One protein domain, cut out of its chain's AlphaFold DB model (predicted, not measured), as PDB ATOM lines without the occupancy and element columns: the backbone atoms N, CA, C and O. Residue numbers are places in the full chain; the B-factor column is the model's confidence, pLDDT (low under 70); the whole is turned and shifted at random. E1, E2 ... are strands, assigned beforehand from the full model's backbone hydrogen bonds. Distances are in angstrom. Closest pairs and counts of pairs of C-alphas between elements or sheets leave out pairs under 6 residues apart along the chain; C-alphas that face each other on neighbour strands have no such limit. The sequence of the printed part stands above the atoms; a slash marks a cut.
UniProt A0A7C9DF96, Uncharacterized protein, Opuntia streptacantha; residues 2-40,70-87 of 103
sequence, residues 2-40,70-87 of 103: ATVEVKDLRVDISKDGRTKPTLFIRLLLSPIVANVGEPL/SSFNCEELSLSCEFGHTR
ATOM      1  N   ALA A   2     200.760 189.580 263.765       76.50
ATOM      2  CA  ALA A   2     200.386 189.086 265.087       76.50
ATOM      3  C   ALA A   2     198.986 188.485 265.000       76.50
ATOM      4  O   ALA A   2     198.115 189.064 264.348       76.50
ATOM      5  N   THR A   3     198.802 187.329 265.619       82.31
ATOM      6  CA  THR A   3     197.502 186.679 265.765       82.31
ATOM      7  C   THR A   3     197.092 186.814 267.219       82.31
ATOM      8  O   THR A   3     197.885 186.496 268.101       82.31
ATOM      9  N   VAL A   4     195.877 187.299 267.462       84.50
ATOM     10  CA  VAL A   4     195.300 187.402 268.804       84.50
ATOM     11  C   VAL A   4     194.083 186.495 268.861       84.50
ATOM     12  O   VAL A   4     193.167 186.640 268.055       84.50
ATOM     13  N   GLU A   5     194.094 185.568 269.805       87.31
ATOM     14  CA  GLU A   5     192.967 184.720 270.162       87.31
ATOM     15  C   GLU A   5     192.361 185.241 271.464       87.31
ATOM     16  O   GLU A   5     193.074 185.508 272.433       87.31
ATOM     17  N   VAL A   6     191.040 185.399 271.477       88.88
ATOM     18  CA  VAL A   6     190.262 185.771 272.660       88.88
ATOM     19  C   VAL A   6     189.208 184.696 272.849       88.88
ATOM     20  O   VAL A   6     188.428 184.462 271.926       88.88
ATOM     21  N   LYS A   7     189.193 184.042 274.013       88.88
ATOM     22  CA  LYS A   7     188.222 182.966 274.268       88.88
ATOM     23  C   LYS A   7     186.843 183.523 274.598       88.88
ATOM     24  O   LYS A   7     185.888 183.222 273.893       88.88
ATOM     25  N   ASP A   8     186.769 184.385 275.607       90.44
ATOM     26  CA  ASP A   8     185.528 184.999 276.062       90.44
ATOM     27  C   ASP A   8     185.608 186.525 275.994       90.44
ATOM     28  O   ASP A   8     186.616 187.147 276.340       90.44
ATOM     29  N   LEU A   9     184.502 187.130 275.558       92.56
ATOM     30  CA  LEU A   9     184.297 188.572 275.506       92.56
ATOM     31  C   LEU A   9     182.979 188.911 276.194       92.56
ATOM     32  O   LEU A   9     181.924 188.381 275.845       92.56
ATOM     33  N   ARG A  10     183.026 189.852 277.136       94.31
ATOM     34  CA  ARG A  10     181.852 190.369 277.836       94.31
ATOM     35  C   ARG A  10     181.838 191.891 277.810       94.31
ATOM     36  O   ARG A  10     182.852 192.538 278.049       94.31
ATOM     37  N   VAL A  11     180.660 192.459 277.562       95.19
ATOM     38  CA  VAL A  11     180.423 193.904 277.630       95.19
ATOM     39  C   VAL A  11     179.335 194.177 278.655       95.19
ATOM     40  O   VAL A  11     178.215 193.692 278.516       95.19
ATOM     41  N   ASP A  12     179.658 194.996 279.650       94.00
ATOM     42  CA  ASP A  12     178.698 195.497 280.624       94.00
ATOM     43  C   ASP A  12     178.413 196.971 280.362       94.00
ATOM     44  O   ASP A  12     179.330 197.792 280.272       94.00
ATOM     45  N   ILE A  13     177.130 197.318 280.313       93.25
ATOM     46  CA  ILE A  13     176.666 198.697 280.200       93.25
ATOM     47  C   ILE A  13     175.839 199.003 281.440       93.25
ATOM     48  O   ILE A  13     174.863 198.315 281.733       93.25
ATOM     49  N   SER A  14     176.219 200.045 282.170       91.12
ATOM     50  CA  SER A  14     175.465 200.499 283.336       91.12
ATOM     51  C   SER A  14     175.281 202.006 283.317       91.12
ATOM     52  O   SER A  14     176.057 202.750 282.716       91.12
ATOM     53  N   LYS A  15     174.208 202.462 283.957       89.38
ATOM     54  CA  LYS A  15     173.891 203.877 284.108       89.38
ATOM     55  C   LYS A  15     173.789 204.183 285.593       89.38
ATOM     56  O   LYS A  15     172.969 203.571 286.273       89.38
ATOM     57  N   ASP A  16     174.564 205.150 286.064       83.56
ATOM     58  CA  ASP A  16     174.335 205.782 287.363       83.56
ATOM     59  C   ASP A  16     173.583 207.103 287.153       83.56
ATOM     60  O   ASP A  16     173.764 207.804 286.153       83.56
ATOM     61  N   GLY A  17     172.645 207.402 288.047       66.75
ATOM     62  CA  GLY A  17     171.566 208.346 287.772       66.75
ATOM     63  C   GLY A  17     171.069 209.145 288.964       66.75
ATOM     64  O   GLY A  17     169.937 209.615 288.917       66.75
ATOM     65  N   ARG A  18     171.865 209.320 290.024       69.88
ATOM     66  CA  ARG A  18     171.390 210.061 291.207       69.88
ATOM     67  C   ARG A  18     171.263 211.567 290.961       69.88
ATOM     68  O   ARG A  18     170.233 212.146 291.283       69.88
ATOM     69  N   THR A  19     172.283 212.212 290.395       70.25
ATOM     70  CA  THR A  19     172.298 213.684 290.203       70.25
ATOM     71  C   THR A  19     172.954 214.144 288.900       70.25
ATOM     72  O   THR A  19     172.641 215.223 288.398       70.25
ATOM     73  N   LYS A  20     173.824 213.323 288.307       75.69
ATOM     74  CA  LYS A  20     174.361 213.486 286.953       75.69
ATOM     75  C   LYS A  20     174.233 212.136 286.253       75.69
ATOM     76  O   LYS A  20     174.720 211.157 286.812       75.69
ATOM     77  N   PRO A  21     173.561 212.051 285.093       77.56
ATOM     78  CA  PRO A  21     173.521 210.802 284.359       77.56
ATOM     79  C   PRO A  21     174.929 210.502 283.855       77.56
ATOM     80  O   PRO A  21     175.499 211.300 283.104       77.56
ATOM     81  N   THR A  22     175.453 209.360 284.275       85.38
ATOM     82  CA  THR A  22     176.743 208.846 283.839       85.38
ATOM     83  C   THR A  22     176.544 207.441 283.291       85.38
ATOM     84  O   THR A  22     175.864 206.613 283.898       85.38
ATOM     85  N   LEU A  23     177.102 207.189 282.113       89.31
ATOM     86  CA  LEU A  23     177.056 205.907 281.425       89.31
ATOM     87  C   LEU A  23     178.429 205.248 281.544       89.31
ATOM     88  O   LEU A  23     179.427 205.843 281.148       89.31
ATOM     89  N   PHE A  24     178.479 204.034 282.074       90.38
ATOM     90  CA  PHE A  24     179.700 203.245 282.179       90.38
ATOM     91  C   PHE A  24     179.633 202.083 281.202       90.38
ATOM     92  O   PHE A  24     178.658 201.327 281.202       90.38
ATOM     93  N   ILE A  25     180.684 201.926 280.405       92.75
ATOM     94  CA  ILE A  25     180.880 200.763 279.545       92.75
ATOM     95  C   ILE A  25     182.131 200.048 280.033       92.75
ATOM     96  O   ILE A  25     183.181 200.672 280.187       92.75
ATOM     97  N   ARG A  26     182.020 198.745 280.285       93.75
ATOM     98  CA  ARG A  26     183.154 197.884 280.623       93.75
ATOM     99  C   ARG A  26     183.252 196.752 279.617       93.75
ATOM    100  O   ARG A  26     182.257 196.079 279.366       93.75
ATOM    101  N   LEU A  27     184.434 196.548 279.061       94.31
ATOM    102  CA  LEU A  27     184.788 195.410 278.227       94.31
ATOM    103  C   LEU A  27     185.700 194.496 279.041       94.31
ATOM    104  O   LEU A  27     186.693 194.964 279.584       94.31
ATOM    105  N   LEU A  28     185.373 193.213 279.083       93.19
ATOM    106  CA  LEU A  28     186.167 192.171 279.712       93.19
ATOM    107  C   LEU A  28     186.515 191.113 278.666       93.19
ATOM    108  O   LEU A  28     185.614 190.604 278.000       93.19
ATOM    109  N   LEU A  29     187.795 190.789 278.525       91.81
ATOM    110  CA  LEU A  29     188.292 189.730 277.650       91.81
ATOM    111  C   LEU A  29     189.034 188.698 278.501       91.81
ATOM    112  O   LEU A  29     189.889 189.091 279.294       91.81
ATOM    113  N   SER A  30     188.742 187.407 278.347       86.81
ATOM    114  CA  SER A  30     189.416 186.355 279.119       86.81
ATOM    115  C   SER A  30     189.410 185.000 278.409       86.81
ATOM    116  O   SER A  30     188.375 184.584 277.900       86.81
ATOM    117  N   PRO A  31     190.529 184.257 278.422       84.12
ATOM    118  CA  PRO A  31     191.910 184.727 278.291       84.12
ATOM    119  C   PRO A  31     192.223 185.263 276.882       84.12
ATOM    120  O   PRO A  31     191.538 184.940 275.906       84.12
ATOM    121  N   ILE A  32     193.295 186.057 276.786       85.88
ATOM    122  CA  ILE A  32     193.878 186.575 275.543       85.88
ATOM    123  C   ILE A  32     195.238 185.921 275.312       85.88
ATOM    124  O   ILE A  32     196.143 186.045 276.137       85.88
ATOM    125  N   VAL A  33     195.409 185.307 274.145       83.62
ATOM    126  CA  VAL A  33     196.700 184.790 273.687       83.62
ATOM    127  C   VAL A  33     197.094 185.533 272.420       83.62
ATOM    128  O   VAL A  33     196.394 185.471 271.413       83.62
ATOM    129  N   ALA A  34     198.207 186.257 272.461       82.06
ATOM    130  CA  ALA A  34     198.739 186.968 271.308       82.06
ATOM    131  C   ALA A  34     200.088 186.381 270.900       82.06
ATOM    132  O   ALA A  34     201.062 186.440 271.644       82.06
ATOM    133  N   ASN A  35     200.153 185.855 269.682       83.12
ATOM    134  CA  ASN A  35     201.359 185.281 269.107       83.12
ATOM    135  C   ASN A  35     201.889 186.224 268.030       83.12
ATOM    136  O   ASN A  35     201.202 186.516 267.046       83.12
ATOM    137  N   VAL A  36     203.113 186.713 268.213       74.44
ATOM    138  CA  VAL A  36     203.793 187.559 267.227       74.44
ATOM    139  C   VAL A  36     204.696 186.676 266.371       74.44
ATOM    140  O   VAL A  36     205.682 186.133 266.858       74.44
ATOM    141  N   GLY A  37     204.347 186.528 265.093       69.88
ATOM    142  CA  GLY A  37     205.027 185.651 264.142       69.88
ATOM    143  C   GLY A  37     204.356 185.674 262.770       69.88
ATOM    144  O   GLY A  37     203.234 186.165 262.612       69.88
ATOM    145  N   GLU A  38     205.040 185.193 261.736       58.72
ATOM    146  CA  GLU A  38     204.386 184.960 260.447       58.72
ATOM    147  C   GLU A  38     203.463 183.735 260.559       58.72
ATOM    148  O   GLU A  38     203.924 182.667 260.959       58.72
ATOM    149  N   PRO A  39     202.163 183.844 260.225       56.31
ATOM    150  CA  PRO A  39     201.335 182.668 260.039       56.31
ATOM    151  C   PRO A  39     201.813 181.992 258.762       56.31
ATOM    152  O   PRO A  39     201.522 182.461 257.659       56.31
ATOM    153  N   LEU A  40     202.568 180.910 258.922       61.69
ATOM    154  CA  LEU A  40     202.852 179.964 257.854       61.69
ATOM    155  C   LEU A  40     201.525 179.281 257.510       61.69
ATOM    156  O   LEU A  40     201.192 178.233 258.057       61.69
ATOM    157  N   SER A  70     207.453 185.156 270.770       65.00
ATOM    158  CA  SER A  70     207.013 185.846 271.973       65.00
ATOM    159  C   SER A  70     205.493 185.712 272.028       65.00
ATOM    160  O   SER A  70     204.776 186.495 271.400       65.00
ATOM    161  N   SER A  71     205.006 184.687 272.724       73.94
ATOM    162  CA  SER A  71     203.595 184.545 273.071       73.94
ATOM    163  C   SER A  71     203.294 185.427 274.277       73.94
ATOM    164  O   SER A  71     203.882 185.258 275.345       73.94
ATOM    165  N   PHE A  72     202.381 186.372 274.115       81.31
ATOM    166  CA  PHE A  72     201.782 187.110 275.216       81.31
ATOM    167  C   PHE A  72     200.538 186.353 275.683       81.31
ATOM    168  O   PHE A  72     199.661 186.052 274.874       81.31
ATOM    169  N   ASN A  73     200.465 186.047 276.976       80.81
ATOM    170  CA  ASN A  73     199.297 185.439 277.600       80.81
ATOM    171  C   ASN A  73     198.770 186.383 278.683       80.81
ATOM    172  O   ASN A  73     199.533 186.848 279.528       80.81
ATOM    173  N   CYS A  74     197.478 186.677 278.632       84.56
ATOM    174  CA  CYS A  74     196.778 187.505 279.596       84.56
ATOM    175  C   CYS A  74     195.509 186.773 280.028       84.56
ATOM    176  O   CYS A  74     194.650 186.466 279.202       84.56
ATOM    177  N   GLU A  75     195.402 186.481 281.324       87.12
ATOM    178  CA  GLU A  75     194.254 185.761 281.883       87.12
ATOM    179  C   GLU A  75     192.966 186.581 281.768       87.12
ATOM    180  O   GLU A  75     191.913 186.040 281.429       87.12
ATOM    181  N   GLU A  76     193.055 187.891 281.997       89.75
ATOM    182  CA  GLU A  76     191.921 188.804 281.954       89.75
ATOM    183  C   GLU A  76     192.373 190.226 281.585       89.75
ATOM    184  O   GLU A  76     193.296 190.777 282.187       89.75
ATOM    185  N   LEU A  77     191.693 190.844 280.617       87.94
ATOM    186  CA  LEU A  77     191.831 192.260 280.277       87.94
ATOM    187  C   LEU A  77     190.498 192.967 280.510       87.94
ATOM    188  O   LEU A  77     189.498 192.630 279.877       87.94
ATOM    189  N   SER A  78     190.503 193.999 281.353       91.44
ATOM    190  CA  SER A  78     189.340 194.852 281.609       91.44
ATOM    191  C   SER A  78     189.596 196.280 281.130       91.44
ATOM    192  O   SER A  78     190.547 196.927 281.564       91.44
ATOM    193  N   LEU A  79     188.718 196.803 280.275       92.31
ATOM    194  CA  LEU A  79     188.694 198.204 279.857       92.31
ATOM    195  C   LEU A  79     187.396 198.846 280.331       92.31
ATOM    196  O   LEU A  79     186.320 198.311 280.089       92.31
ATOM    197  N   SER A  80     187.472 200.016 280.958       89.81
ATOM    198  CA  SER A  80     186.292 200.770 281.388       89.81
ATOM    199  C   SER A  80     186.336 202.199 280.872       89.81
ATOM    200  O   SER A  80     187.371 202.856 280.972       89.81
ATOM    201  N   CYS A  81     185.211 202.705 280.374       88.38
ATOM    202  CA  CYS A  81     185.051 204.111 280.028       88.38
ATOM    203  C   CYS A  81     183.771 204.702 280.625       88.38
ATOM    204  O   CYS A  81     182.754 204.024 280.795       88.38
ATOM    205  N   GLU A  82     183.854 205.989 280.957       90.19
ATOM    206  CA  GLU A  82     182.799 206.761 281.601       90.19
ATOM    207  C   GLU A  82     182.343 207.899 280.680       90.19
ATOM    208  O   GLU A  82     183.149 208.699 280.204       90.19
ATOM    209  N   PHE A  83     181.032 208.001 280.460       85.88
ATOM    210  CA  PHE A  83     180.392 209.073 279.703       85.88
ATOM    211  C   PHE A  83     179.473 209.880 280.621       85.88
ATOM    212  O   PHE A  83     178.372 209.444 280.953       85.88
ATOM    213  N   GLY A  84     179.915 211.074 281.016       84.38
ATOM    214  CA  GLY A  84     179.150 211.994 281.861       84.38
ATOM    215  C   GLY A  84     178.683 213.262 281.140       84.38
ATOM    216  O   GLY A  84     179.153 213.624 280.061       84.38
ATOM    217  N   HIS A  85     177.779 214.009 281.778       72.12
ATOM    218  CA  HIS A  85     177.354 215.336 281.317       72.12
ATOM    219  C   HIS A  85     178.409 216.423 281.615       72.12
ATOM    220  O   HIS A  85     178.228 217.263 282.500       72.12
ATOM    221  N   THR A  86     179.510 216.478 280.861       64.31
ATOM    222  CA  THR A  86     180.438 217.621 280.916       64.31
ATOM    223  C   THR A  86     179.927 218.761 280.033       64.31
ATOM    224  O   THR A  86     180.174 218.810 278.829       64.31
ATOM    225  N   ARG A  87     179.226 219.736 280.627       64.25
ATOM    226  CA  ARG A  87     178.909 221.015 279.961       64.25
ATOM    227  C   ARG A  87     180.150 221.920 279.896       64.25
ATOM    228  O   ARG A  87     180.155 222.975 280.518       64.25
TER     229      ARG A  87
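Overview. This is residues 2 to 40 and 70 to 87 of the 103 residues of an uncharacterized protein of Opuntia streptacantha (UniProt A0A7C9DF96). This is a long, narrow ribbon of sheet folded at an elbow: the hairpin of E1 and E2 runs through both arms, bending at residues 7 and 31. E4 lines E2 along the longer arm and E3 lines it along the shorter one, on the same side. The printed part has 57 residues, with no named helix and four named strands, which follow one another along the chain from E1 to E4; the class is all strand, and in the branched sheet E2 is the antiparallel neighbour of E1, of E3 and of E4. It is extended, a rod with spans of 55 by 22 by 14 A and a radius of gyration of the C-alphas of 16.5 A.

Arrangement. E2, residues 22 to 36, has three neighbours in the twisted sheet. On one side is E1, residues 2 to 16, antiparallel at 169 degrees; N 10 and O 28 are within hydrogen-bond range at 2.8 A. On the other side, E4, residues 77 to 84, is beside residues 22 to 29 at 156 degrees, antiparallel, with N 25 and O 81 at 3.0 A. E3, residues 70 to 74, is beside residues 31 to 36 on that side, antiparallel at 147 degrees, with N 34 and O 72 at 2.8 A. E3 runs on into E4 at 57 degrees, and they meet only through their link.

Along the chain. E1 begins at C-alpha 2 (200.386, 189.086, 265.087), spans 38.1 A and bends by 69 degrees. E2 spans 38.2 A and bends by 66 degrees. E3 spans 12.9 A. E4 spans 23.5 A and ends at C-alpha 84 (179.150, 211.994, 281.861).

Size, cuts and confidence. The C-alphas farthest apart, those of Thr 19 and Leu 40, are 55.8 A apart. Residues 41 to 69 are not printed; C-alphas 40 and 70 are 15.9 A apart across the cut. The links E1 to E2 and E3 to E4 are tight. Mean pLDDT of the printed part is 82.9, with residues 17 to 18, 37 to 40, 70 and 86 to 87 under 70.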